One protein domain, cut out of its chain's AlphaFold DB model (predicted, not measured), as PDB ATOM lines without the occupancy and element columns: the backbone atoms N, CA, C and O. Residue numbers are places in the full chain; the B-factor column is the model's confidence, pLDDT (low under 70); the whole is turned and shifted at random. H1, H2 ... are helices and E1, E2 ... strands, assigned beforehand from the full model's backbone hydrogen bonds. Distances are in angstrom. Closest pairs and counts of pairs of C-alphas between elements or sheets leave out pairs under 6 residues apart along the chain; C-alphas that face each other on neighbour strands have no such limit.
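This is residues 4 to 24 and 42 to 199 of the 256 residues of an uncharacterized protein of Scophthalmus maximus (UniProt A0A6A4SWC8). Two long helices, H4 and H8, lie side by side and run opposite ways through the core; H2 and, more loosely, H1 cross H8 on one side of this pair, while H3, H6, H7 and a small three-stranded sheet lie on the other. H5 lies beside that sheet at one end of the domain, and H9 turns off from H8 at the other. The printed part has 179 residues, mostly helix, with nine named helices and three named strands in the order H1 H2 H3 H4 H5 E1 H6 H7 E2 E3 H8 H9; the sheet runs E1 E3 E2, antiparallel. The whole is compact, with a radius of gyration of the C-alphas of 16.3 A, and spans 46 by 37 by 29 A.

Start with H1, residues 4 to 22, which only just touches H8, residues 161 to 182, with 3 pairs of C-alphas within 8 A; the closest are those of Phe 10 and Phe 170, 6.7 A apart. Next look at H2, residues 42 to 57, which touches H8 at a steep tilt of 69 degrees, only just short of about perpendicular; the C-alphas of Thr 52 and Ala 177 come closest, 4.8 A apart. H1 and H2 are close but not clearly touching, at a shallow tilt of 10 degrees, opposite ways. H3, residues 71 to 81, is close to but not clearly touching H8, the closest C-alphas being those of Phe 71 and Ala 175, 6.8 A apart. H4, residues 87 to 106, touches the hub H8 at a shallow tilt of 19 degrees, opposite ways, closest at the C-alphas of Glu 91 and Gln 176, 4.8 A apart. H5, residues 111 to 114, touches H4 at the C-alphas of Leu 104 and Phe 113, its closest pair, 6.0 A apart, and only grazes the sheet. Find E1 at residues 115 to 117, antiparallel to the inner strand E3, residues 152 to 155, with N 116 and O 153 2.9 A apart, within hydrogen-bond range. H6, residues 121 to 128, touches H4 at a steep tilt of 62 degrees, its closest C-alphas being those of Ala 93 and Leu 127, 4.9 A apart. H7, residues 133 to 143, is on one face of the sheet, making two layers, a helix over a sheet; it lies over E2, residues 145 to 147, at a height over the sheet of 8.4 A. E2 and E3 form an antiparallel hairpin, with N 146 and O 154 2.8 A apart. E1, H6 H7 and E2 form a split strand-helix-strand unit, two strands running the same way with E3 between them, and its crossover is right-handed. H9, residues 185 to 197, only just touches H8, and only at the corner by their link, with 3 pairs of C-alphas within 8 A; the closest are those of Leu 182 and Ser 188, 5.4 A apart. Every O i to N i+4 pair is within hydrogen-bond range in H1, H2, H3, H4 and H7; the counts are 3 of 4 in H6, 17 of 18 in H8 and 7 of 9 in H9, and H5 is too short for such a pair.

Find C-alpha 4 at (99.139, 104.113, 108.605); from there H1 runs 27.1 A to Glu 22. H2 measures 22.4 A from Lys 42 to Ala 57, and H4 28.0 A from Leu 87 to Leu 106. H8, the longest helix, starts at C-alpha 161, (83.212, 93.363, 122.477), and runs 32.0 A to Leu 182. H9 covers 19.1 A and ends at C-alpha 197, (100.376, 129.270, 128.261).

The two C-alphas farthest apart are those of Glu 22 and Gly 199, at 49.7 A. Residues 25 to 41 are not printed; C-alphas 24 and 42 stand 16.6 A apart across the cut. Of the links printed whole, H2 to H3 is long, with 13 residues, and the others are tight. The mean pLDDT of the printed part is 79.1, and 37 residues are under 70, among them 58 to 64 and 185 to 199.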
ATOM      1  N   LYS A   4      98.480 105.337 109.055       79.62
ATOM      2  CA  LYS A   4      99.139 104.113 108.605       79.62
ATOM      3  C   LYS A   4     100.137 103.589 109.637       79.62
ATOM      4  O   LYS A   4     100.134 102.408 109.961       79.62
ATOM      5  N   LEU A   5     100.937 104.484 110.209       80.12
ATOM      6  CA  LEU A   5     101.920 104.141 111.230       80.12
ATOM      7  C   LEU A   5     101.260 103.698 112.547       80.12
ATOM      8  O   LEU A   5     101.715 102.737 113.169       80.12
ATOM      9  N   LYS A   6     100.173 104.372 112.957       82.56
ATOM     10  CA  LYS A   6      99.376 103.973 114.130       82.56
ATOM     11  C   LYS A   6      98.824 102.562 113.957       82.56
ATOM     12  O   LYS A   6      98.901 101.761 114.883       82.56
ATOM     13  N   GLU A   7      98.291 102.281 112.772       85.75
ATOM     14  CA  GLU A   7      97.708 100.989 112.422       85.75
ATOM     15  C   GLU A   7      98.763  99.876 112.387       85.75
ATOM     16  O   GLU A   7      98.541  98.792 112.921       85.75
ATOM     17  N   ASP A   8      99.946 100.142 111.830       87.50
ATOM     18  CA  ASP A   8     101.039  99.168 111.819       87.50
ATOM     19  C   ASP A   8     101.551  98.861 113.235       87.50
ATOM     20  O   ASP A   8     101.822  97.699 113.556       87.50
ATOM     21  N   LEU A   9     101.642  99.872 114.108       87.88
ATOM     22  CA  LEU A   9     101.990  99.674 115.516       87.88
ATOM     23  C   LEU A   9     100.893  98.901 116.262       87.88
ATOM     24  O   LEU A   9     101.209  97.989 117.026       87.88
ATOM     25  N   PHE A  10      99.621  99.215 116.003       88.75
ATOM     26  CA  PHE A  10      98.483  98.484 116.557       88.75
ATOM     27  C   PHE A  10      98.516  97.009 116.147       88.75
ATOM     28  O   PHE A  10      98.396  96.135 117.002       88.75
ATOM     29  N   ARG A  11      98.776  96.711 114.868       89.75
ATOM     30  CA  ARG A  11      98.896  95.334 114.373       89.75
ATOM     31  C   ARG A  11     100.013  94.575 115.089       89.75
ATOM     32  O   ARG A  11      99.779  93.472 115.566       89.75
ATOM     33  N   ARG A  12     101.199  95.182 115.233       89.00
ATOM     34  CA  ARG A  12     102.325  94.581 115.976       89.00
ATOM     35  C   ARG A  12     101.979  94.326 117.442       89.00
ATOM     36  O   ARG A  12     102.334  93.278 117.973       89.00
ATOM     37  N   TYR A  13     101.282  95.264 118.079       89.06
ATOM     38  CA  TYR A  13     100.816  95.121 119.455       89.06
ATOM     39  C   TYR A  13      99.830  93.955 119.600       89.06
ATOM     40  O   TYR A  13     100.001  93.112 120.479       89.06
ATOM     41  N   VAL A  14      98.843  93.848 118.705       88.56
ATOM     42  CA  VAL A  14      97.877  92.740 118.703       88.56
ATOM     43  C   VAL A  14      98.573  91.400 118.467       88.56
ATOM     44  O   VAL A  14      98.342  90.478 119.238       88.56
ATOM     45  N   THR A  15      99.493  91.301 117.502       89.06
ATOM     46  CA  THR A  15     100.281  90.075 117.283       89.06
ATOM     47  C   THR A  15     101.085  89.686 118.527       89.06
ATOM     48  O   THR A  15     101.146  88.513 118.887       89.06
ATOM     49  N   ALA A  16     101.666  90.657 119.238       85.81
ATOM     50  CA  ALA A  16     102.361  90.387 120.494       85.81
ATOM     51  C   ALA A  16     101.404  89.905 121.599       85.81
ATOM     52  O   ALA A  16     101.764  89.019 122.375       85.81
ATOM     53  N   LEU A  17     100.182  90.441 121.670       82.62
ATOM     54  CA  LEU A  17      99.137  89.948 122.574       82.62
ATOM     55  C   LEU A  17      98.655  88.538 122.213       82.62
ATOM     56  O   LEU A  17      98.363  87.749 123.107       82.62
ATOM     57  N   GLU A  18      98.581  88.210 120.929       83.56
ATOM     58  CA  GLU A  18      98.175  86.885 120.458       83.56
ATOM     59  C   GLU A  18      99.250  85.840 120.737       83.56
ATOM     60  O   GLU A  18      98.957  84.800 121.315       83.56
ATOM     61  N   ARG A  19     100.526  86.161 120.517       81.38
ATOM     62  CA  ARG A  19     101.621  85.277 120.938       81.38
ATOM     63  C   ARG A  19     101.615  85.045 122.458       81.38
ATOM     64  O   ARG A  19     101.894  83.954 122.943       81.38
ATOM     65  N   ARG A  20     101.212  86.060 123.233       75.94
ATOM     66  CA  ARG A  20     100.991  85.950 124.686       75.94
ATOM     67  C   ARG A  20      99.820  85.028 125.067       75.94
ATOM     68  O   ARG A  20      99.837  84.561 126.208       75.94
ATOM     69  N   LEU A  21      98.826  84.823 124.191       68.12
ATOM     70  CA  LEU A  21      97.767  83.809 124.351       68.12
ATOM     71  C   LEU A  21      98.343  82.413 124.144       68.12
ATOM     72  O   LEU A  21      98.125  81.543 124.980       68.12
ATOM     73  N   GLU A  22      99.079  82.221 123.050       66.69
ATOM     74  CA  GLU A  22      99.631  80.925 122.643       66.69
ATOM     75  C   GLU A  22     100.603  80.378 123.697       66.69
ATOM     76  O   GLU A  22     100.454  79.249 124.152       66.69
ATOM     77  N   GLU A  23     101.512  81.218 124.199       62.38
ATOM     78  CA  GLU A  23     102.463  80.857 125.264       62.38
ATOM     79  C   GLU A  23     101.795  80.644 126.639       62.38
ATOM     80  O   GLU A  23     102.343  79.974 127.510       62.38
ATOM     81  N   GLY A  24     100.624  81.249 126.871       53.19
ATOM     82  CA  GLY A  24      99.877  81.154 128.132       53.19
ATOM     83  C   GLY A  24      98.824  80.040 128.163       53.19
ATOM     84  O   GLY A  24      98.215  79.825 129.215       53.19
ATOM     85  N   LYS A  42     111.285  91.658 127.371       67.06
ATOM     86  CA  LYS A  42     112.155  92.245 126.345       67.06
ATOM     87  C   LYS A  42     111.371  92.673 125.103       67.06
ATOM     88  O   LYS A  42     111.602  93.768 124.597       67.06
ATOM     89  N   ASP A  43     110.412  91.862 124.666       71.94
ATOM     90  CA  ASP A  43     109.570  92.177 123.508       71.94
ATOM     91  C   ASP A  43     108.582  93.313 123.808       71.94
ATOM     92  O   ASP A  43     108.395  94.210 122.984       71.94
ATOM     93  N   SER A  44     108.014  93.337 125.020       78.06
ATOM     94  CA  SER A  44     107.175  94.448 125.487       78.06
ATOM     95  C   SER A  44     107.955  95.765 125.547       78.06
ATOM     96  O   SER A  44     107.456  96.805 125.124       78.06
ATOM     97  N   GLU A  45     109.197  95.725 126.031       84.00
ATOM     98  CA  GLU A  45     110.059  96.903 126.147       84.00
ATOM     99  C   GLU A  45     110.530  97.408 124.771       84.00
ATOM    100  O   GLU A  45     110.566  98.614 124.527       84.00
ATOM    101  N   ALA A  46     110.827  96.504 123.829       84.56
ATOM    102  CA  ALA A  46     111.171  96.859 122.452       84.56
ATOM    103  C   ALA A  46     109.995  97.521 121.710       84.56
ATOM    104  O   ALA A  46     110.179  98.521 121.006       84.56
ATOM    105  N   LEU A  47     108.774  97.005 121.899       86.38
ATOM    106  CA  LEU A  47     107.555  97.629 121.379       86.38
ATOM    107  C   LEU A  47     107.341  99.016 121.985       86.38
ATOM    108  O   LEU A  47     107.029  99.956 121.256       86.38
ATOM    109  N   LEU A  48     107.539  99.159 123.296       87.06
ATOM    110  CA  LEU A  48     107.361 100.424 124.005       87.06
ATOM    111  C   LEU A  48     108.394 101.475 123.579       87.06
ATOM    112  O   LEU A  48     108.042 102.634 123.351       87.06
ATOM    113  N   SER A  49     109.646 101.066 123.375       87.06
ATOM    114  CA  SER A  49     110.699 101.912 122.801       87.06
ATOM    115  C   SER A  49     110.347 102.367 121.381       87.06
ATOM    116  O   SER A  49     110.418 103.556 121.070       87.06
ATOM    117  N   THR A  50     109.847 101.448 120.545       86.81
ATOM    118  CA  THR A  50     109.362 101.778 119.196       86.81
ATOM    119  C   THR A  50     108.227 102.801 119.263       86.81
ATOM    120  O   THR A  50     108.292 103.828 118.597       86.81
ATOM    121  N   ALA A  51     107.211 102.570 120.098       86.56
ATOM    122  CA  ALA A  51     106.088 103.490 120.266       86.56
ATOM    123  C   ALA A  51     106.543 104.887 120.720       86.56
ATOM    124  O   ALA A  51     106.101 105.890 120.161       86.56
ATOM    125  N   THR A  52     107.476 104.946 121.672       85.06
ATOM    126  CA  THR A  52     108.058 106.196 122.186       85.06
ATOM    127  C   THR A  52     108.788 106.956 121.078       85.06
ATOM    128  O   THR A  52     108.545 108.145 120.882       85.06
ATOM    129  N   ALA A  53     109.615 106.270 120.282       84.88
ATOM    130  CA  ALA A  53     110.316 106.872 119.150       84.88
ATOM    131  C   ALA A  53     109.347 107.408 118.080       84.88
ATOM    132  O   ALA A  53     109.566 108.492 117.537       84.88
ATOM    133  N   LEU A  54     108.249 106.695 117.803       82.06
ATOM    134  CA  LEU A  54     107.227 107.128 116.843       82.06
ATOM    135  C   LEU A  54     106.439 108.352 117.340       82.06
ATOM    136  O   LEU A  54     106.186 109.271 116.558       82.06
ATOM    137  N   LEU A  55     106.090 108.396 118.630       78.62
ATOM    138  CA  LEU A  55     105.486 109.570 119.278       78.62
ATOM    139  C   LEU A  55     106.466 110.753 119.357       78.62
ATOM    140  O   LEU A  55     106.060 111.911 119.312       78.62
ATOM    141  N   GLY A  56     107.767 110.476 119.441       74.50
ATOM    142  CA  GLY A  56     108.818 111.480 119.351       74.50
ATOM    143  C   GLY A  56     108.942 112.070 117.942       74.50
ATOM    144  O   GLY A  56     108.945 113.288 117.774       74.50
ATOM    145  N   ALA A  57     109.021 111.223 116.919       74.62
ATOM    146  CA  ALA A  57     109.237 111.642 115.535       74.62
ATOM    147  C   ALA A  57     108.028 112.369 114.925       74.62
ATOM    148  O   ALA A  57     108.191 113.238 114.068       74.62
ATOM    149  N   TYR A  58     106.816 112.026 115.361       64.75
ATOM    150  CA  TYR A  58     105.587 112.636 114.879       64.75
ATOM    151  C   TYR A  58     105.038 113.586 115.948       64.75
ATOM    152  O   TYR A  58     104.802 113.179 117.078       64.75
ATOM    153  N   GLN A  59     104.786 114.846 115.595       61.47
ATOM    154  CA  GLN A  59     104.079 115.817 116.441       61.47
ATOM    155  C   GLN A  59     102.613 115.896 115.981       61.47
ATOM    156  O   GLN A  59     102.249 116.836 115.275       61.47
ATOM    157  N   PRO A  60     101.739 114.914 116.282       56.19
ATOM    158  CA  PRO A  60     100.321 115.150 116.101       56.19
ATOM    159  C   PRO A  60      99.853 116.110 117.191       56.19
ATOM    160  O   PRO A  60     100.403 116.092 118.297       56.19
ATOM    161  N   ASP A  61      98.820 116.886 116.876       58.91
ATOM    162  CA  ASP A  61      98.059 117.639 117.866       58.91
ATOM    163  C   ASP A  61      97.777 116.729 119.082       58.91
ATOM    164  O   ASP A  61      97.258 115.618 118.885       58.91
ATOM    165  N   PRO A  62      98.175 117.112 120.312       62.16
ATOM    166  CA  PRO A  62      97.949 116.309 121.512       62.16
ATOM    167  C   PRO A  62      96.483 115.872 121.652       62.16
ATOM    168  O   PRO A  62      96.220 114.737 122.051       62.16
ATOM    169  N   ALA A  63      95.522 116.680 121.189       60.22
ATOM    170  CA  ALA A  63      94.103 116.318 121.197       60.22
ATOM    171  C   ALA A  63      93.749 115.094 120.319       60.22
ATOM    172  O   ALA A  63      92.709 114.474 120.521       60.22
ATOM    173  N   GLN A  64      94.601 114.713 119.361       65.31
ATOM    174  CA  GLN A  64      94.352 113.615 118.417       65.31
ATOM    175  C   GLN A  64      95.160 112.339 118.710       65.31
ATOM    176  O   GLN A  64      95.078 111.365 117.952       65.31
ATOM    177  N   ARG A  65      95.976 112.316 119.773       72.62
ATOM    178  CA  ARG A  65      96.787 111.131 120.127       72.62
ATOM    179  C   ARG A  65      95.927 110.001 120.690       72.62
ATOM    180  O   ARG A  65      96.074 108.847 120.265       72.62
ATOM    181  N   PHE A  66      94.986 110.362 121.554       81.81
ATOM    182  CA  PHE A  66      94.101 109.456 122.277       81.81
ATOM    183  C   PHE A  66      92.646 109.721 121.895       81.81
ATOM    184  O   PHE A  66      92.248 110.876 121.753       81.81
ATOM    185  N   ARG A  67      91.854 108.666 121.690       82.75
ATOM    186  CA  ARG A  67      90.428 108.778 121.339       82.75
ATOM    187  C   ARG A  67      89.529 108.241 122.444       82.75
ATOM    188  O   ARG A  67      88.425 108.743 122.617       82.75
ATOM    189  N   MET A  68      89.993 107.232 123.172       84.06
ATOM    190  CA  MET A  68      89.263 106.560 124.246       84.06
ATOM    191  C   MET A  68      89.695 107.071 125.622       84.06
ATOM    192  O   MET A  68      88.871 107.159 126.530       84.06
ATOM    193  N   VAL A  69      90.974 107.423 125.783       86.25
ATOM    194  CA  VAL A  69      91.544 107.882 127.057       86.25
ATOM    195  C   VAL A  69      91.767 109.396 127.038       86.25
ATOM    196  O   VAL A  69      92.473 109.918 126.179       86.25
ATOM    197  N   ARG A  70      91.235 110.126 128.027       86.69
ATOM    198  CA  ARG A  70      91.499 111.570 128.215       86.69
ATOM    199  C   ARG A  70      92.870 111.797 128.869       86.69
ATOM    200  O   ARG A  70      92.966 112.344 129.961       86.69
ATOM    201  N   PHE A  71      93.934 111.329 128.213       86.62
ATOM    202  CA  PHE A  71      95.282 111.214 128.783       86.62
ATOM    203  C   PHE A  71      95.784 112.498 129.455       86.62
ATOM    204  O   PHE A  71      96.225 112.446 130.597       86.62
ATOM    205  N   TYR A  72      95.693 113.642 128.771       82.88
ATOM    206  CA  TYR A  72      96.242 114.904 129.281       82.88
ATOM    207  C   TYR A  72      95.508 115.427 130.516       82.88
ATOM    208  O   TYR A  72      96.149 115.976 131.404       82.88
ATOM    209  N   GLU A  73      94.197 115.200 130.609       84.00
ATOM    210  CA  GLU A  73      93.414 115.559 131.797       84.00
ATOM    211  C   GLU A  73      93.794 114.667 132.986       84.00
ATOM    212  O   GLU A  73      94.049 115.173 134.076       84.00
ATOM    213  N   VAL A  74      93.938 113.355 132.754       86.69
ATOM    214  CA  VAL A  74      94.390 112.400 133.782       86.69
ATOM    215  C   VAL A  74      95.805 112.717 134.255       86.69
ATOM    216  O   VAL A  74      96.089 112.680 135.450       86.69
ATOM    217  N   LEU A  75      96.697 113.064 133.328       85.44
ATOM    218  CA  LEU A  75      98.056 113.491 133.634       85.44
ATOM    219  C   LEU A  75      98.060 114.759 134.495       85.44
ATOM    220  O   LEU A  75      98.743 114.809 135.516       85.44
ATOM    221  N   GLU A  76      97.294 115.772 134.104       81.50
ATOM    222  CA  GLU A  76      97.200 117.041 134.823       81.50
ATOM    223  C   GLU A  76      96.644 116.855 136.239       81.50
ATOM    224  O   GLU A  76      97.245 117.325 137.207       81.50
ATOM    225  N   ASN A  77      95.543 116.119 136.381       82.44
ATOM    226  CA  ASN A  77      94.931 115.843 137.677       82.44
ATOM    227  C   ASN A  77      95.842 114.995 138.567       82.44
ATOM    228  O   ASN A  77      95.951 115.268 139.762       82.44
ATOM    229  N   SER A  78      96.549 114.019 137.994       83.56
ATOM    230  CA  SER A  78      97.560 113.230 138.701       83.56
ATOM    231  C   SER A  78      98.676 114.116 139.263       83.56
ATOM    232  O   SER A  78      98.972 114.057 140.455       83.56
ATOM    233  N   LEU A  79      99.255 114.994 138.439       80.81
ATOM    234  CA  LEU A  79     100.354 115.871 138.853       80.81
ATOM    235  C   LEU A  79      99.914 116.970 139.833       80.81
ATOM    236  O   LEU A  79     100.721 117.417 140.647       80.81
ATOM    237  N   ARG A  80      98.653 117.410 139.774       76.38
ATOM    238  CA  ARG A  80      98.111 118.460 140.652       76.38
ATOM    239  C   ARG A  80      97.609 117.951 141.991       76.38
ATOM    240  O   ARG A  80      97.870 118.565 143.022       76.38
ATOM    241  N   CYS A  81      96.822 116.885 141.967       69.25
ATOM    242  CA  CYS A  81      96.031 116.466 143.118       69.25
ATOM    243  C   CYS A  81      96.741 115.404 143.956       69.25
ATOM    244  O   CYS A  81      96.368 115.204 145.111       69.25
ATOM    245  N   GLN A  82      97.759 114.730 143.406       68.88
ATOM    246  CA  GLN A  82      98.394 113.606 144.075       68.88
ATOM    247  C   GLN A  82      99.727 113.979 144.727       68.88
ATOM    248  O   GLN A  82     100.670 114.437 144.080       68.88
ATOM    249  N   ARG A  83      99.841 113.721 146.035       56.88
ATOM    250  CA  ARG A  83     101.104 113.891 146.769       56.88
ATOM    251  C   ARG A  83     102.139 112.898 146.236       56.88
ATOM    252  O   ARG A  83     102.001 111.698 146.438       56.88
ATOM    253  N   GLY A  84     103.175 113.406 145.568       56.81
ATOM    254  CA  GLY A  84     104.205 112.577 144.929       56.81
ATOM    255  C   GLY A  84     103.843 112.084 143.523       56.81
ATOM    256  O   GLY A  84     104.532 111.199 143.007       56.81
ATOM    257  N   GLY A  85     102.798 112.653 142.904       62.62
ATOM    258  CA  GLY A  85     102.436 112.400 141.512       62.62
ATOM    259  C   GLY A  85     103.638 112.611 140.596       62.62
ATOM    260  O   GLY A  85     104.231 113.687 140.547       62.62
ATOM    261  N   ASN A  86     104.044 111.551 139.906       77.69
ATOM    262  CA  ASN A  86     105.175 111.585 138.989       77.69
ATOM    263  C   ASN A  86     104.882 110.746 137.744       77.69
ATOM    264  O   ASN A  86     104.125 109.773 137.795       77.69
ATOM    265  N   LEU A  87     105.522 111.094 136.628       84.06
ATOM    266  CA  LEU A  87     105.305 110.420 135.344       84.06
ATOM    267  C   LEU A  87     105.552 108.904 135.413       84.06
ATOM    268  O   LEU A  87     104.822 108.151 134.778       84.06
ATOM    269  N   LYS A  88     106.500 108.439 136.242       85.25
ATOM    270  CA  LYS A  88     106.783 107.001 136.420       85.25
ATOM    271  C   LYS A  88     105.658 106.265 137.155       85.25
ATOM    272  O   LYS A  88     105.342 105.123 136.832       85.25
ATOM    273  N   SER A  89     105.047 106.900 138.155       86.44
ATOM    274  CA  SER A  89     103.894 106.347 138.872       86.44
ATOM    275  C   SER A  89     102.678 106.247 137.956       86.44
ATOM    276  O   SER A  89     101.996 105.224 137.954       86.44
ATOM    277  N   LEU A  90     102.477 107.252 137.101       89.06
ATOM    278  CA  LEU A  90     101.393 107.270 136.131       89.06
ATOM    279  C   LEU A  90     101.616 106.261 134.992       89.06
ATOM    280  O   LEU A  90     100.691 105.548 134.616       89.06
ATOM    281  N   GLU A  91     102.850 106.122 134.499       90.44
ATOM    282  CA  GLU A  91     103.246 105.043 133.581       90.44
ATOM    283  C   GLU A  91     102.888 103.669 134.170       90.44
ATOM    284  O   GLU A  91     102.227 102.859 133.520       90.44
ATOM    285  N   ARG A  92     103.248 103.417 135.437       89.00
ATOM    286  CA  ARG A  92     102.931 102.153 136.119       89.00
ATOM    287  C   ARG A  92     101.427 101.940 136.309       89.00
ATOM    288  O   ARG A  92     100.957 100.798 136.241       89.00
ATOM    289  N   ALA A  93     100.672 103.014 136.523       91.19
ATOM    290  CA  ALA A  93      99.218 102.964 136.588       91.19
ATOM    291  C   ALA A  93      98.627 102.532 135.237       91.19
ATOM    292  O   ALA A  93      97.866 101.564 135.185       91.19
ATOM    293  N   PHE A  94      99.042 103.167 134.136       92.19
ATOM    294  CA  PHE A  94      98.600 102.802 132.789       92.19
ATOM    295  C   PHE A  94      99.008 101.379 132.397       92.19
ATOM    296  O   PHE A  94      98.181 100.655 131.848       92.19
ATOM    297  N   HIS A  95     100.208 100.930 132.770       91.00
ATOM    298  CA  HIS A  95     100.631  99.534 132.602       91.00
ATOM    299  C   HIS A  95      99.718  98.551 133.350       91.00
ATOM    300  O   HIS A  95      99.354  97.487 132.845       91.00
ATOM    301  N   THR A  96      99.304  98.901 134.571       89.31
ATOM    302  CA  THR A  96      98.383  98.070 135.360       89.31
ATOM    303  C   THR A  96      96.993  98.020 134.713       89.31
ATOM    304  O   THR A  96      96.400  96.946 134.627       89.31
ATOM    305  N   LEU A  97      96.492  99.145 134.192       90.56
ATOM    306  CA  LEU A  97      95.225  99.212 133.451       90.56
ATOM    307  C   LEU A  97      95.270  98.414 132.139       90.56
ATOM    308  O   LEU A  97      94.329  97.685 131.826       90.56
ATOM    309  N   GLU A  98      96.370  98.505 131.392       91.75
ATOM    310  CA  GLU A  98      96.601  97.692 130.197       91.75
ATOM    311  C   GLU A  98      96.602  96.201 130.559       91.75
ATOM    312  O   GLU A  98      95.958  95.385 129.900       91.75
ATOM    313  N   THR A  99      97.272  95.832 131.653       86.75
ATOM    314  CA  THR A  99      97.308  94.451 132.149       86.75
ATOM    315  C   THR A  99      95.906  93.940 132.486       86.75
ATOM    316  O   THR A  99      95.582  92.800 132.166       86.75
ATOM    317  N   ILE A 100      95.037  94.774 133.066       86.75
ATOM    318  CA  ILE A 100      93.627  94.422 133.305       86.75
ATOM    319  C   ILE A 100      92.908  94.140 131.978       86.75
ATOM    320  O   ILE A 100      92.275  93.091 131.842       86.75
ATOM    321  N   CYS A 101      93.046  95.024 130.984       87.81
ATOM    322  CA  CYS A 101      92.414  94.854 129.671       87.81
ATOM    323  C   CYS A 101      92.907  93.589 128.959       87.81
ATOM    324  O   CYS A 101      92.115  92.811 128.428       87.81
ATOM    325  N   THR A 102      94.219  93.360 128.971       85.50
ATOM    326  CA  THR A 102      94.829  92.191 128.333       85.50
ATOM    327  C   THR A 102      94.438  90.912 129.060       85.50
ATOM    328  O   THR A 102      93.977  89.987 128.409       85.50
ATOM    329  N   ASN A 103      94.477  90.855 130.392       85.75
ATOM    330  CA  ASN A 103      94.012  89.684 131.142       85.75
ATOM    331  C   ASN A 103      92.539  89.355 130.874       85.75
ATOM    332  O   ASN A 103      92.188  88.178 130.798       85.75
ATOM    333  N   LEU A 104      91.691  90.370 130.683       84.06
ATOM    334  CA  LEU A 104      90.295  90.167 130.316       84.06
ATOM    335  C   LEU A 104      90.138  89.573 128.905       84.06
ATOM    336  O   LEU A 104      89.284  88.712 128.700       84.06
ATOM    337  N   LEU A 105      90.983  89.986 127.954       83.69
ATOM    338  CA  LEU A 105      91.059  89.389 126.614       83.69
ATOM    339  C   LEU A 105      91.596  87.950 126.649       83.69
ATOM    340  O   LEU A 105      91.098  87.102 125.913       83.69
ATOM    341  N   LEU A 106      92.598  87.680 127.494       79.06
ATOM    342  CA  LEU A 106      93.263  86.377 127.592       79.06
ATOM    343  C   LEU A 106      92.411  85.331 128.322       79.06
ATOM    344  O   LEU A 106      92.397  84.163 127.946       79.06
ATOM    345  N   PHE A 107      91.716  85.739 129.385       80.81
ATOM    346  CA  PHE A 107      91.049  84.830 130.319       80.81
ATOM    347  C   PHE A 107      89.615  85.275 130.663       80.81
ATOM    348  O   PHE A 107      89.278  85.412 131.846       80.81
ATOM    349  N   PRO A 108      88.719  85.455 129.672       78.88
ATOM    350  CA  PRO A 108      87.364  85.972 129.899       78.88
ATOM    351  C   PRO A 108      86.485  85.074 130.792       78.88
ATOM    352  O   PRO A 108      85.466  85.524 131.325       78.88
ATOM    353  N   TRP A 109      86.847  83.800 130.976       75.06
ATOM    354  CA  TRP A 109      86.124  82.848 131.829       75.06
ATOM    355  C   TRP A 109      86.510  82.918 133.315       75.06
ATOM    356  O   TRP A 109      85.770  82.407 134.158       75.06
ATOM    357  N   LYS A 110      87.644  83.534 133.679       75.19
ATOM    358  CA  LYS A 110      88.095  83.555 135.076       75.19
ATOM    359  C   LYS A 110      87.343  84.606 135.893       75.19
ATOM    360  O   LYS A 110      87.284  85.782 135.543       75.19
ATOM    361  N   LYS A 111      86.815  84.186 137.046       74.06
ATOM    362  CA  LYS A 111      86.038  85.052 137.950       74.06
ATOM    363  C   LYS A 111      86.861  86.208 138.532       74.06
ATOM    364  O   LYS A 111      86.303  87.272 138.777       74.06
ATOM    365  N   GLU A 112      88.171  86.022 138.699       73.31
ATOM    366  CA  GLU A 112      89.096  87.036 139.230       73.31
ATOM    367  C   GLU A 112      89.207  88.285 138.344       73.31
ATOM    368  O   GLU A 112      89.350  89.389 138.857       73.31
ATOM    369  N   PHE A 113      89.063  88.133 137.024       78.69
ATOM    370  CA  PHE A 113      89.079  89.260 136.091       78.69
ATOM    371  C   PHE A 113      87.685  89.834 135.848       78.69
ATOM    372  O   PHE A 113      87.560  90.951 135.370       78.69
ATOM    373  N   ARG A 114      86.618  89.123 136.224       80.75
ATOM    374  CA  ARG A 114      85.246  89.658 136.175       80.75
ATOM    375  C   ARG A 114      84.895  90.515 137.389       80.75
ATOM    376  O   ARG A 114      83.950  91.293 137.317       80.75
ATOM    377  N   CYS A 115      85.624  90.368 138.493       82.38
ATOM    378  CA  CYS A 115      85.393  91.111 139.726       82.38
ATOM    379  C   CYS A 115      86.720  91.602 140.314       82.38
ATOM    380  O   CYS A 115      87.464  90.823 140.909       82.38
ATOM    381  N   ILE A 116      86.989  92.905 140.219       82.62
ATOM    382  CA  ILE A 116      88.198  93.530 140.766       82.62
ATOM    383  C   ILE A 116      87.867  94.181 142.110       82.62
ATOM    384  O   ILE A 116      86.953  94.996 142.218       82.62
ATOM    385  N   LYS A 117      88.623  93.836 143.154       80.94
ATOM    386  CA  LYS A 117      88.509  94.462 144.482       80.94
ATOM    387  C   LYS A 117      89.435  95.680 144.566       80.94
ATOM    388  O   LYS A 117      90.621  95.565 144.244       80.94
ATOM    389  N   THR A 118      88.929  96.810 145.057       79.69
ATOM    390  CA  THR A 118      89.716  98.052 145.197       79.69
ATOM    391  C   THR A 118      90.739  97.992 146.331       79.69
ATOM    392  O   THR A 118      91.737  98.695 146.306       79.69
ATOM    393  N   PHE A 119      90.568  97.093 147.297       75.19
ATOM    394  CA  PHE A 119      91.507  96.918 148.414       75.19
ATOM    395  C   PHE A 119      92.657  95.948 148.104       75.19
ATOM    396  O   PHE A 119      93.223  95.331 149.004       75.19
ATOM    397  N   THR A 120      92.987  95.750 146.826       76.88
ATOM    398  CA  THR A 120      94.113  94.897 146.428       76.88
ATOM    399  C   THR A 120      95.399  95.709 146.367       76.88
ATOM    400  O   THR A 120      95.386  96.867 145.957       76.88
ATOM    401  N   GLY A 121      96.527  95.094 146.740       76.81
ATOM    402  CA  GLY A 121      97.837  95.754 146.724       76.81
ATOM    403  C   GLY A 121      98.127  96.492 145.408       76.81
ATOM    404  O   GLY A 121      98.353  97.698 145.445       76.81
ATOM    405  N   PRO A 122      98.039  95.839 144.233       75.44
ATOM    406  CA  PRO A 122      98.275  96.509 142.955       75.44
ATOM    407  C   PRO A 122      97.315  97.674 142.682       75.44
ATOM    408  O   PRO A 122      97.737  98.693 142.144       75.44
ATOM    409  N   TYR A 123      96.045  97.563 143.082       80.44
ATOM    410  CA  TYR A 123      95.087  98.655 142.919       80.44
ATOM    411  C   TYR A 123      95.484  99.865 143.770       80.44
ATOM    412  O   TYR A 123      95.584 100.976 143.255       80.44
ATOM    413  N   VAL A 124      95.780  99.657 145.052       80.38
ATOM    414  CA  VAL A 124      96.120 100.751 145.971       80.38
ATOM    415  C   VAL A 124      97.470 101.380 145.608       80.38
ATOM    416  O   VAL A 124      97.579 102.598 145.490       80.38
ATOM    417  N   TYR A 125      98.500 100.560 145.380       82.88
ATOM    418  CA  TYR A 125      99.869 101.043 145.188       82.88
ATOM    419  C   TYR A 125     100.176 101.540 143.778       82.88
ATOM    420  O   TYR A 125     101.091 102.350 143.639       82.88
ATOM    421  N   HIS A 126      99.477 101.070 142.741       84.50
ATOM    422  CA  HIS A 126      99.739 101.503 141.362       84.50
ATOM    423  C   HIS A 126      98.651 102.416 140.804       84.50
ATOM    424  O   HIS A 126      98.979 103.314 140.039       84.50
ATOM    425  N   LEU A 127      97.376 102.191 141.140       85.56
ATOM    426  CA  LEU A 127      96.271 102.960 140.561       85.56
ATOM    427  C   LEU A 127      95.883 104.119 141.474       85.56
ATOM    428  O   LEU A 127      96.019 105.275 141.087       85.56
ATOM    429  N   GLN A 128      95.459 103.825 142.703       86.00
ATOM    430  CA  GLN A 128      94.966 104.840 143.638       86.00
ATOM    431  C   GLN A 128      96.059 105.819 144.089       86.00
ATOM    432  O   GLN A 128      95.756 106.959 144.427       86.00
ATOM    433  N   SER A 129      97.326 105.397 144.074       85.06
ATOM    434  CA  SER A 129      98.475 106.255 144.384       85.06
ATOM    435  C   SER A 129      98.838 107.239 143.271       85.06
ATOM    436  O   SER A 129      99.592 108.168 143.535       85.06
ATOM    437  N   ALA A 130      98.317 107.067 142.052       86.06
ATOM    438  CA  ALA A 130      98.708 107.852 140.879       86.06
ATOM    439  C   ALA A 130      97.523 108.552 140.201       86.06
ATOM    440  O   ALA A 130      97.696 109.635 139.656       86.06
ATOM    441  N   ILE A 131      96.325 107.970 140.243       86.56
ATOM    442  CA  ILE A 131      95.126 108.462 139.555       86.56
ATOM    443  C   ILE A 131      94.032 108.729 140.588       86.56
ATOM    444  O   ILE A 131      93.845 107.953 141.529       86.56
ATOM    445  N   SER A 132      93.293 109.825 140.408       86.81
ATOM    446  CA  SER A 132      92.174 110.158 141.287       86.81
ATOM    447  C   SER A 132      91.060 109.110 141.197       86.81
ATOM    448  O   SER A 132      90.838 108.475 140.166       86.81
ATOM    449  N   GLU A 133      90.302 108.926 142.277       86.31
ATOM    450  CA  GLU A 133      89.268 107.888 142.316       86.31
ATOM    451  C   GLU A 133      88.143 108.125 141.284       86.31
ATOM    452  O   GLU A 133      87.571 107.179 140.739       86.31
ATOM    453  N   ALA A 134      87.826 109.388 140.980       87.06
ATOM    454  CA  ALA A 134      86.823 109.755 139.978       87.06
ATOM    455  C   ALA A 134      87.259 109.375 138.550       87.06
ATOM    456  O   ALA A 134      86.469 108.835 137.765       87.06
ATOM    457  N   GLU A 135      88.530 109.603 138.225       88.06
ATOM    458  CA  GLU A 135      89.112 109.227 136.936       88.06
ATOM    459  C   GLU A 135      89.267 107.722 136.820       88.06
ATOM    460  O   GLU A 135      88.914 107.150 135.791       88.06
ATOM    461  N   LEU A 136      89.704 107.062 137.892       89.12
ATOM    462  CA  LEU A 136      89.846 105.616 137.916       89.12
ATOM    463  C   LEU A 136      88.500 104.921 137.690       89.12
ATOM    464  O   LEU A 136      88.418 104.014 136.867       89.12
ATOM    465  N   ARG A 137      87.417 105.399 138.320       89.19
ATOM    466  CA  ARG A 137      86.052 104.922 138.030       89.19
ATOM    467  C   ARG A 137      85.657 105.141 136.571       89.19
ATOM    468  O   ARG A 137      84.991 104.291 135.990       89.19
ATOM    469  N   SER A 138      86.044 106.269 135.981       90.00
ATOM    470  CA  SER A 138      85.728 106.573 134.582       90.00
ATOM    471  C   SER A 138      86.502 105.675 133.617       90.00
ATOM    472  O   SER A 138      85.902 105.129 132.696       90.00
ATOM    473  N   LEU A 139      87.789 105.429 133.871       90.62
ATOM    474  CA  LEU A 139      88.612 104.490 133.106       90.62
ATOM    475  C   LEU A 139      88.094 103.053 133.239       90.62
ATOM    476  O   LEU A 139      87.916 102.377 132.231       90.62
ATOM    477  N   MET A 140      87.766 102.611 134.458       89.31
ATOM    478  CA  MET A 140      87.145 101.304 134.706       89.31
ATOM    479  C   MET A 140      85.836 101.136 133.923       89.31
ATOM    480  O   MET A 140      85.606 100.079 133.338       89.31
ATOM    481  N   ARG A 141      85.022 102.193 133.825       89.38
ATOM    482  CA  ARG A 141      83.787 102.193 133.029       89.38
ATOM    483  C   ARG A 141      84.045 102.021 131.534       89.38
ATOM    484  O   ARG A 141      83.324 101.268 130.893       89.38
ATOM    485  N   ILE A 142      85.081 102.666 130.993       89.31
ATOM    486  CA  ILE A 142      85.473 102.526 129.578       89.31
ATOM    487  C   ILE A 142      85.931 101.091 129.272       89.31
ATOM    488  O   ILE A 142      85.679 100.593 128.177       89.31
ATOM    489  N   ILE A 143      86.556 100.407 130.239       88.50
ATOM    490  CA  ILE A 143      86.914  98.982 130.124       88.50
ATOM    491  C   ILE A 143      85.661  98.084 130.146       88.50
ATOM    492  O   ILE A 143      85.663  97.009 129.554       88.50
ATOM    493  N   GLY A 144      84.583  98.531 130.795       88.62
ATOM    494  CA  GLY A 144      83.334  97.781 130.955       88.62
ATOM    495  C   GLY A 144      83.033  97.377 132.398       88.62
ATOM    496  O   GLY A 144      82.109  96.607 132.634       88.62
ATOM    497  N   TYR A 145      83.783  97.876 133.381       88.62
ATOM    498  CA  TYR A 145      83.488  97.636 134.789       88.62
ATOM    499  C   TYR A 145      82.541  98.693 135.363       88.62
ATOM    500  O   TYR A 145      82.742  99.896 135.199       88.62
ATOM    501  N   ALA A 146      81.558  98.244 136.137       87.06
ATOM    502  CA  ALA A 146      80.742  99.091 136.994       87.06
ATOM    503  C   ALA A 146      81.221  98.986 138.445       87.06
ATOM    504  O   ALA A 146      81.517  97.894 138.929       87.06
ATOM    505  N   CYS A 147      81.306 100.127 139.131       84.94
ATOM    506  CA  CYS A 147      81.592 100.160 140.562       84.94
ATOM    507  C   CYS A 147      80.305  99.870 141.332       84.94
ATOM    508  O   CYS A 147      79.317 100.580 141.151       84.94
ATOM    509  N   ASP A 148      80.343  98.868 142.197       81.44
ATOM    510  CA  ASP A 148      79.296  98.588 143.173       81.44
ATOM    511  C   ASP A 148      79.540  99.375 144.476       81.44
ATOM    512  O   ASP A 148      80.638  99.898 144.712       81.44
ATOM    513  N   HIS A 149      78.524  99.441 145.334       71.19
ATOM    514  CA  HIS A 149      78.558 100.102 146.643       71.19
ATOM    515  C   HIS A 149      79.630  99.510 147.576       71.19
ATOM    516  O   HIS A 149      80.217 100.219 148.389       71.19
ATOM    517  N   ASP A 150      79.961  98.235 147.380       69.94
ATOM    518  CA  ASP A 150      80.958  97.466 148.131       69.94
ATOM    519  C   ASP A 150      82.424  97.787 147.784       69.94
ATOM    520  O   ASP A 150      83.336  97.067 148.203       69.94
ATOM    521  N   SER A 151      82.689  98.831 146.988       75.25
ATOM    522  CA  SER A 151      84.032  99.118 146.455       75.25
ATOM    523  C   SER A 151      84.598  97.924 145.669       75.25
ATOM    524  O   SER A 151      85.756  97.513 145.797       75.25
ATOM    525  N   LYS A 152      83.742  97.317 144.847       83.56
ATOM    526  CA  LYS A 152      84.096  96.239 143.921       83.56
ATOM    527  C   LYS A 152      83.713  96.662 142.515       83.56
ATOM    528  O   LYS A 152      82.661  97.255 142.299       83.56
ATOM    529  N   PHE A 153      84.572  96.348 141.559       84.50
ATOM    530  CA  PHE A 153      84.319  96.564 140.146       84.50
ATOM    531  C   PHE A 153      83.857  95.261 139.515       84.50
ATOM    532  O   PHE A 153      84.607  94.287 139.484       84.50
ATOM    533  N   HIS A 154      82.636  95.255 138.995       87.75
ATOM    534  CA  HIS A 154      82.046  94.112 138.313       87.75
ATOM    535  C   HIS A 154      82.015  94.363 136.816       87.75
ATOM    536  O   HIS A 154      81.568  95.417 136.368       87.75
ATOM    537  N   LEU A 155      82.504  93.396 136.045       85.69
ATOM    538  CA  LEU A 155      82.461  93.464 134.596       85.69
ATOM    539  C   LEU A 155      81.003  93.385 134.138       85.69
ATOM    540  O   LEU A 155      80.340  92.367 134.344       85.69
ATOM    541  N   GLN A 156      80.531  94.454 133.513       82.94
ATOM    542  CA  GLN A 156      79.294  94.460 132.752       82.94
ATOM    543  C   GLN A 156      79.594  94.104 131.299       82.94
ATOM    544  O   GLN A 156      80.681  94.360 130.776       82.94
ATOM    545  N   GLU A 157      78.630  93.470 130.646       67.38
ATOM    546  CA  GLU A 157      78.766  93.066 129.254       67.38
ATOM    547  C   GLU A 157      78.793  94.323 128.369       67.38
ATOM    548  O   GLU A 157      77.795  95.026 128.219       67.38
ATOM    549  N   HIS A 158      79.978  94.667 127.855       65.94
ATOM    550  CA  HIS A 158      80.172  95.881 127.068       65.94
ATOM    551  C   HIS A 158      79.804  95.629 125.593       65.94
ATOM    552  O   HIS A 158      80.331  94.687 124.991       65.94
ATOM    553  N   PRO A 159      78.993  96.492 124.949       57.25
ATOM    554  CA  PRO A 159      78.522  96.278 123.574       57.25
ATOM    555  C   PRO A 159      79.649  96.301 122.525       57.25
ATOM    556  O   PRO A 159      79.491  95.774 121.429       57.25
ATOM    557  N   GLY A 160      80.804  96.892 122.854       66.19
ATOM    558  CA  GLY A 160      81.976  96.993 121.971       66.19
ATOM    559  C   GLY A 160      82.828  95.720 121.825       66.19
ATOM    560  O   GLY A 160      83.759  95.700 121.015       66.19
ATOM    561  N   GLY A 161      82.541  94.662 122.592       80.31
ATOM    562  CA  GLY A 161      83.212  93.363 122.477       80.31
ATOM    563  C   GLY A 161      84.740  93.392 122.645       80.31
ATOM    564  O   GLY A 161      85.327  94.297 123.242       80.31
ATOM    565  N   THR A 162      85.414  92.374 122.106       84.44
ATOM    566  CA  THR A 162      86.872  92.185 122.236       84.44
ATOM    567  C   THR A 162      87.692  93.217 121.460       84.44
ATOM    568  O   THR A 162      88.792  93.570 121.882       84.44
ATOM    569  N   ASN A 163      87.169  93.751 120.353       86.81
ATOM    570  CA  ASN A 163      87.866  94.769 119.559       86.81
ATOM    571  C   ASN A 163      87.997  96.098 120.308       86.81
ATOM    572  O   ASN A 163      89.073  96.695 120.289       86.81
ATOM    573  N   HIS A 164      86.949  96.517 121.024       88.94
ATOM    574  CA  HIS A 164      87.001  97.691 121.899       88.94
ATOM    575  C   HIS A 164      88.082  97.543 122.974       88.94
ATOM    576  O   HIS A 164      88.899  98.439 123.161       88.94
ATOM    577  N   LEU A 165      88.151  96.378 123.627       88.56
ATOM    578  CA  LEU A 165      89.174  96.096 124.638       88.56
ATOM    579  C   LEU A 165      90.598  96.100 124.067       88.56
ATOM    580  O   LEU A 165      91.502  96.620 124.717       88.56
ATOM    581  N   ARG A 166      90.813  95.567 122.855       90.38
ATOM    582  CA  ARG A 166      92.125  95.618 122.179       90.38
ATOM    583  C   ARG A 166      92.552  97.053 121.883       90.38
ATOM    584  O   ARG A 166      93.703  97.404 122.127       90.38
ATOM    585  N   GLN A 167      91.634  97.877 121.378       90.69
ATOM    586  CA  GLN A 167      91.903  99.290 121.105       90.69
ATOM    587  C   GLN A 167      92.204 100.059 122.393       90.69
ATOM    588  O   GLN A 167      93.165 100.822 122.436       90.69
ATOM    589  N   LEU A 168      91.444  99.806 123.458       91.88
ATOM    590  CA  LEU A 168      91.669 100.435 124.754       91.88
ATOM    591  C   LEU A 168      93.012 100.026 125.369       91.88
ATOM    592  O   LEU A 168      93.752 100.886 125.837       91.88
ATOM    593  N   ALA A 169      93.349  98.733 125.332       91.56
ATOM    594  CA  ALA A 169      94.647  98.238 125.784       91.56
ATOM    595  C   ALA A 169      95.789  98.914 125.010       91.56
ATOM    596  O   ALA A 169      96.747  99.395 125.609       91.56
ATOM    597  N   PHE A 170      95.635  99.059 123.693       91.50
ATOM    598  CA  PHE A 170      96.597  99.776 122.868       91.50
ATOM    599  C   PHE A 170      96.705 101.270 123.219       91.50
ATOM    600  O   PHE A 170      97.809 101.805 123.265       91.50
ATOM    601  N   GLU A 171      95.602 101.965 123.506       91.94
ATOM    602  CA  GLU A 171      95.668 103.366 123.948       91.94
ATOM    603  C   GLU A 171      96.337 103.524 125.320       91.94
ATOM    604  O   GLU A 171      97.100 104.468 125.518       91.94
ATOM    605  N   LEU A 172      96.117 102.589 126.247       92.88
ATOM    606  CA  LEU A 172      96.809 102.555 127.540       92.88
ATOM    607  C   LEU A 172      98.306 102.243 127.379       92.88
ATOM    608  O   LEU A 172      99.135 102.780 128.112       92.88
ATOM    609  N   PHE A 173      98.669 101.419 126.398       92.19
ATOM    610  CA  PHE A 173     100.056 101.192 125.999       92.19
ATOM    611  C   PHE A 173     100.699 102.462 125.415       92.19
ATOM    612  O   PHE A 173     101.802 102.843 125.806       92.19
ATOM    613  N   LEU A 174      99.991 103.191 124.546       90.12
ATOM    614  CA  LEU A 174     100.452 104.491 124.049       90.12
ATOM    615  C   LEU A 174     100.589 105.525 125.175       90.12
ATOM    616  O   LEU A 174     101.514 106.329 125.144       90.12
ATOM    617  N   ALA A 175      99.714 105.490 126.182       90.94
ATOM    618  CA  ALA A 175      99.794 106.376 127.339       90.94
ATOM    619  C   ALA A 175     101.078 106.140 128.152       90.94
ATOM    620  O   ALA A 175     101.681 107.094 128.637       90.94
ATOM    621  N   GLN A 176     101.546 104.892 128.249       92.12
ATOM    622  CA  GLN A 176     102.845 104.578 128.856       92.12
ATOM    623  C   GLN A 176     104.004 105.164 128.045       92.12
ATOM    624  O   GLN A 176     104.895 105.795 128.614       92.12
ATOM    625  N   ALA A 177     103.975 104.991 126.719       89.44
ATOM    626  CA  ALA A 177     104.991 105.534 125.816       89.44
ATOM    627  C   ALA A 177     105.056 107.067 125.900       89.44
ATOM    628  O   ALA A 177     106.136 107.651 125.967       89.44
ATOM    629  N   GLU A 178     103.893 107.716 125.968       86.38
ATOM    630  CA  GLU A 178     103.781 109.159 126.147       86.38
ATOM    631  C   GLU A 178     104.346 109.583 127.514       86.38
ATOM    632  O   GLU A 178     105.190 110.469 127.560       86.38
ATOM    633  N   CYS A 179     104.004 108.913 128.623       87.31
ATOM    634  CA  CYS A 179     104.605 109.204 129.934       87.31
ATOM    635  C   CYS A 179     106.142 109.138 129.917       87.31
ATOM    636  O   CYS A 179     106.792 109.996 130.520       87.31
ATOM    637  N   ARG A 180     106.728 108.157 129.212       86.69
ATOM    638  CA  ARG A 180     108.187 108.044 129.044       86.69
ATOM    639  C   ARG A 180     108.760 109.203 128.240       86.69
ATOM    640  O   ARG A 180     109.719 109.823 128.688       86.69
ATOM    641  N   LEU A 181     108.135 109.533 127.110       82.62
ATOM    642  CA  LEU A 181     108.532 110.654 126.261       82.62
ATOM    643  C   LEU A 181     108.499 111.986 127.024       82.62
ATOM    644  O   LEU A 181     109.406 112.802 126.903       82.62
ATOM    645  N   LEU A 182     107.466 112.206 127.838       78.94
ATOM    646  CA  LEU A 182     107.320 113.420 128.645       78.94
ATOM    647  C   LEU A 182     108.313 113.484 129.812       78.94
ATOM    648  O   LEU A 182     108.615 114.577 130.299       78.94
ATOM    649  N   GLY A 183     108.817 112.329 130.251       75.38
ATOM    650  CA  GLY A 183     109.870 112.214 131.256       75.38
ATOM    651  C   GLY A 183     111.261 112.562 130.723       75.38
ATOM    652  O   GLY A 183     112.180 112.744 131.522       75.38
ATOM    653  N   GLU A 184     111.436 112.676 129.402       73.88
ATOM    654  CA  GLU A 184     112.701 113.105 128.815       73.88
ATOM    655  C   GLU A 184     112.926 114.618 129.037       73.88
ATOM    656  O   GLU A 184     112.058 115.431 128.693       73.88
ATOM    657  N   PRO A 185     114.109 115.042 129.537       58.19
ATOM    658  CA  PRO A 185     114.376 116.433 129.932       58.19
ATOM    659  C   PRO A 185     114.120 117.481 128.839       58.19
ATOM    660  O   PRO A 185     113.773 118.627 129.136       58.19
ATOM    661  N   CYS A 186     114.302 117.097 127.574       54.16
ATOM    662  CA  CYS A 186     114.112 117.964 126.414       54.16
ATOM    663  C   CYS A 186     112.630 118.259 126.131       54.16
ATOM    664  O   CYS A 186     112.307 119.347 125.670       54.16
ATOM    665  N   ARG A 187     111.729 117.316 126.433       58.00
ATOM    666  CA  ARG A 187     110.284 117.406 126.151       58.00
ATOM    667  C   ARG A 187     109.494 117.945 127.333       58.00
ATOM    668  O   ARG A 187     108.492 118.628 127.131       58.00
ATOM    669  N   SER A 188     109.970 117.720 128.560       54.38
ATOM    670  CA  SER A 188     109.331 118.292 129.746       54.38
ATOM    671  C   SER A 188     109.218 119.821 129.626       54.38
ATOM    672  O   SER A 188     108.161 120.368 129.923       54.38
ATOM    673  N   ARG A 189     110.244 120.524 129.112       50.56
ATOM    674  CA  ARG A 189     110.236 122.002 128.976       50.56
ATOM    675  C   ARG A 189     109.137 122.547 128.053       50.56
ATOM    676  O   ARG A 189     108.613 123.623 128.337       50.56
ATOM    677  N   GLU A 190     108.771 121.819 126.998       50.44
ATOM    678  CA  GLU A 190     107.692 122.193 126.063       50.44
ATOM    679  C   GLU A 190     106.300 122.010 126.692       50.44
ATOM    680  O   GLU A 190     105.402 122.826 126.492       50.44
ATOM    681  N   LEU A 191     106.125 120.981 127.529       54.53
ATOM    682  CA  LEU A 191     104.899 120.808 128.306       54.53
ATOM    683  C   LEU A 191     104.734 121.864 129.392       54.53
ATOM    684  O   LEU A 191     103.633 122.370 129.566       54.53
ATOM    685  N   TRP A 192     105.802 122.212 130.114       52.12
ATOM    686  CA  TRP A 192     105.744 123.270 131.129       52.12
ATOM    687  C   TRP A 192     105.346 124.613 130.509       52.12
ATOM    688  O   TRP A 192     104.530 125.326 131.083       52.12
ATOM    689  N   THR A 193     105.840 124.924 129.306       52.44
ATOM    690  CA  THR A 193     105.427 126.129 128.571       52.44
ATOM    691  C   THR A 193     103.985 126.049 128.080       52.44
ATOM    692  O   THR A 193     103.281 127.048 128.180       52.44
ATOM    693  N   LEU A 194     103.502 124.886 127.630       51.22
ATOM    694  CA  LEU A 194     102.082 124.692 127.315       51.22
ATOM    695  C   LEU A 194     101.201 124.852 128.563       51.22
ATOM    696  O   LEU A 194     100.291 125.671 128.544       51.22
ATOM    697  N   PHE A 195     101.500 124.186 129.680       55.62
ATOM    698  CA  PHE A 195     100.765 124.368 130.942       55.62
ATOM    699  C   PHE A 195     100.776 125.829 131.425       55.62
ATOM    700  O   PHE A 195      99.771 126.320 131.940       55.62
ATOM    701  N   GLN A 196     101.875 126.553 131.209       51.81
ATOM    702  CA  GLN A 196     101.989 127.971 131.547       51.81
ATOM    703  C   GLN A 196     101.205 128.882 130.581       51.81
ATOM    704  O   GLN A 196     100.606 129.858 131.027       51.81
ATOM    705  N   LEU A 197     101.138 128.544 129.288       44.88
ATOM    706  CA  LEU A 197     100.376 129.270 128.261       44.88
ATOM    707  C   LEU A 197      98.860 129.060 128.367       44.88
ATOM    708  O   LEU A 197      98.106 129.989 128.094       44.88
ATOM    709  N   ILE A 198      98.400 127.882 128.797       50.38
ATOM    710  CA  ILE A 198      96.966 127.597 128.994       50.38
ATOM    711  C   ILE A 198      96.472 128.159 130.353       50.38
ATOM    712  O   ILE A 198      95.340 127.917 130.760       50.38
ATOM    713  N   GLY A 199      97.300 128.925 131.082       40.56
ATOM    714  CA  GLY A 199      96.924 129.552 132.359       40.56
ATOM    715  C   GLY A 199      96.757 128.562 133.518       40.56
ATOM    716  O   GLY A 199      96.133 128.873 134.527       40.56
TER     717      GLY A 199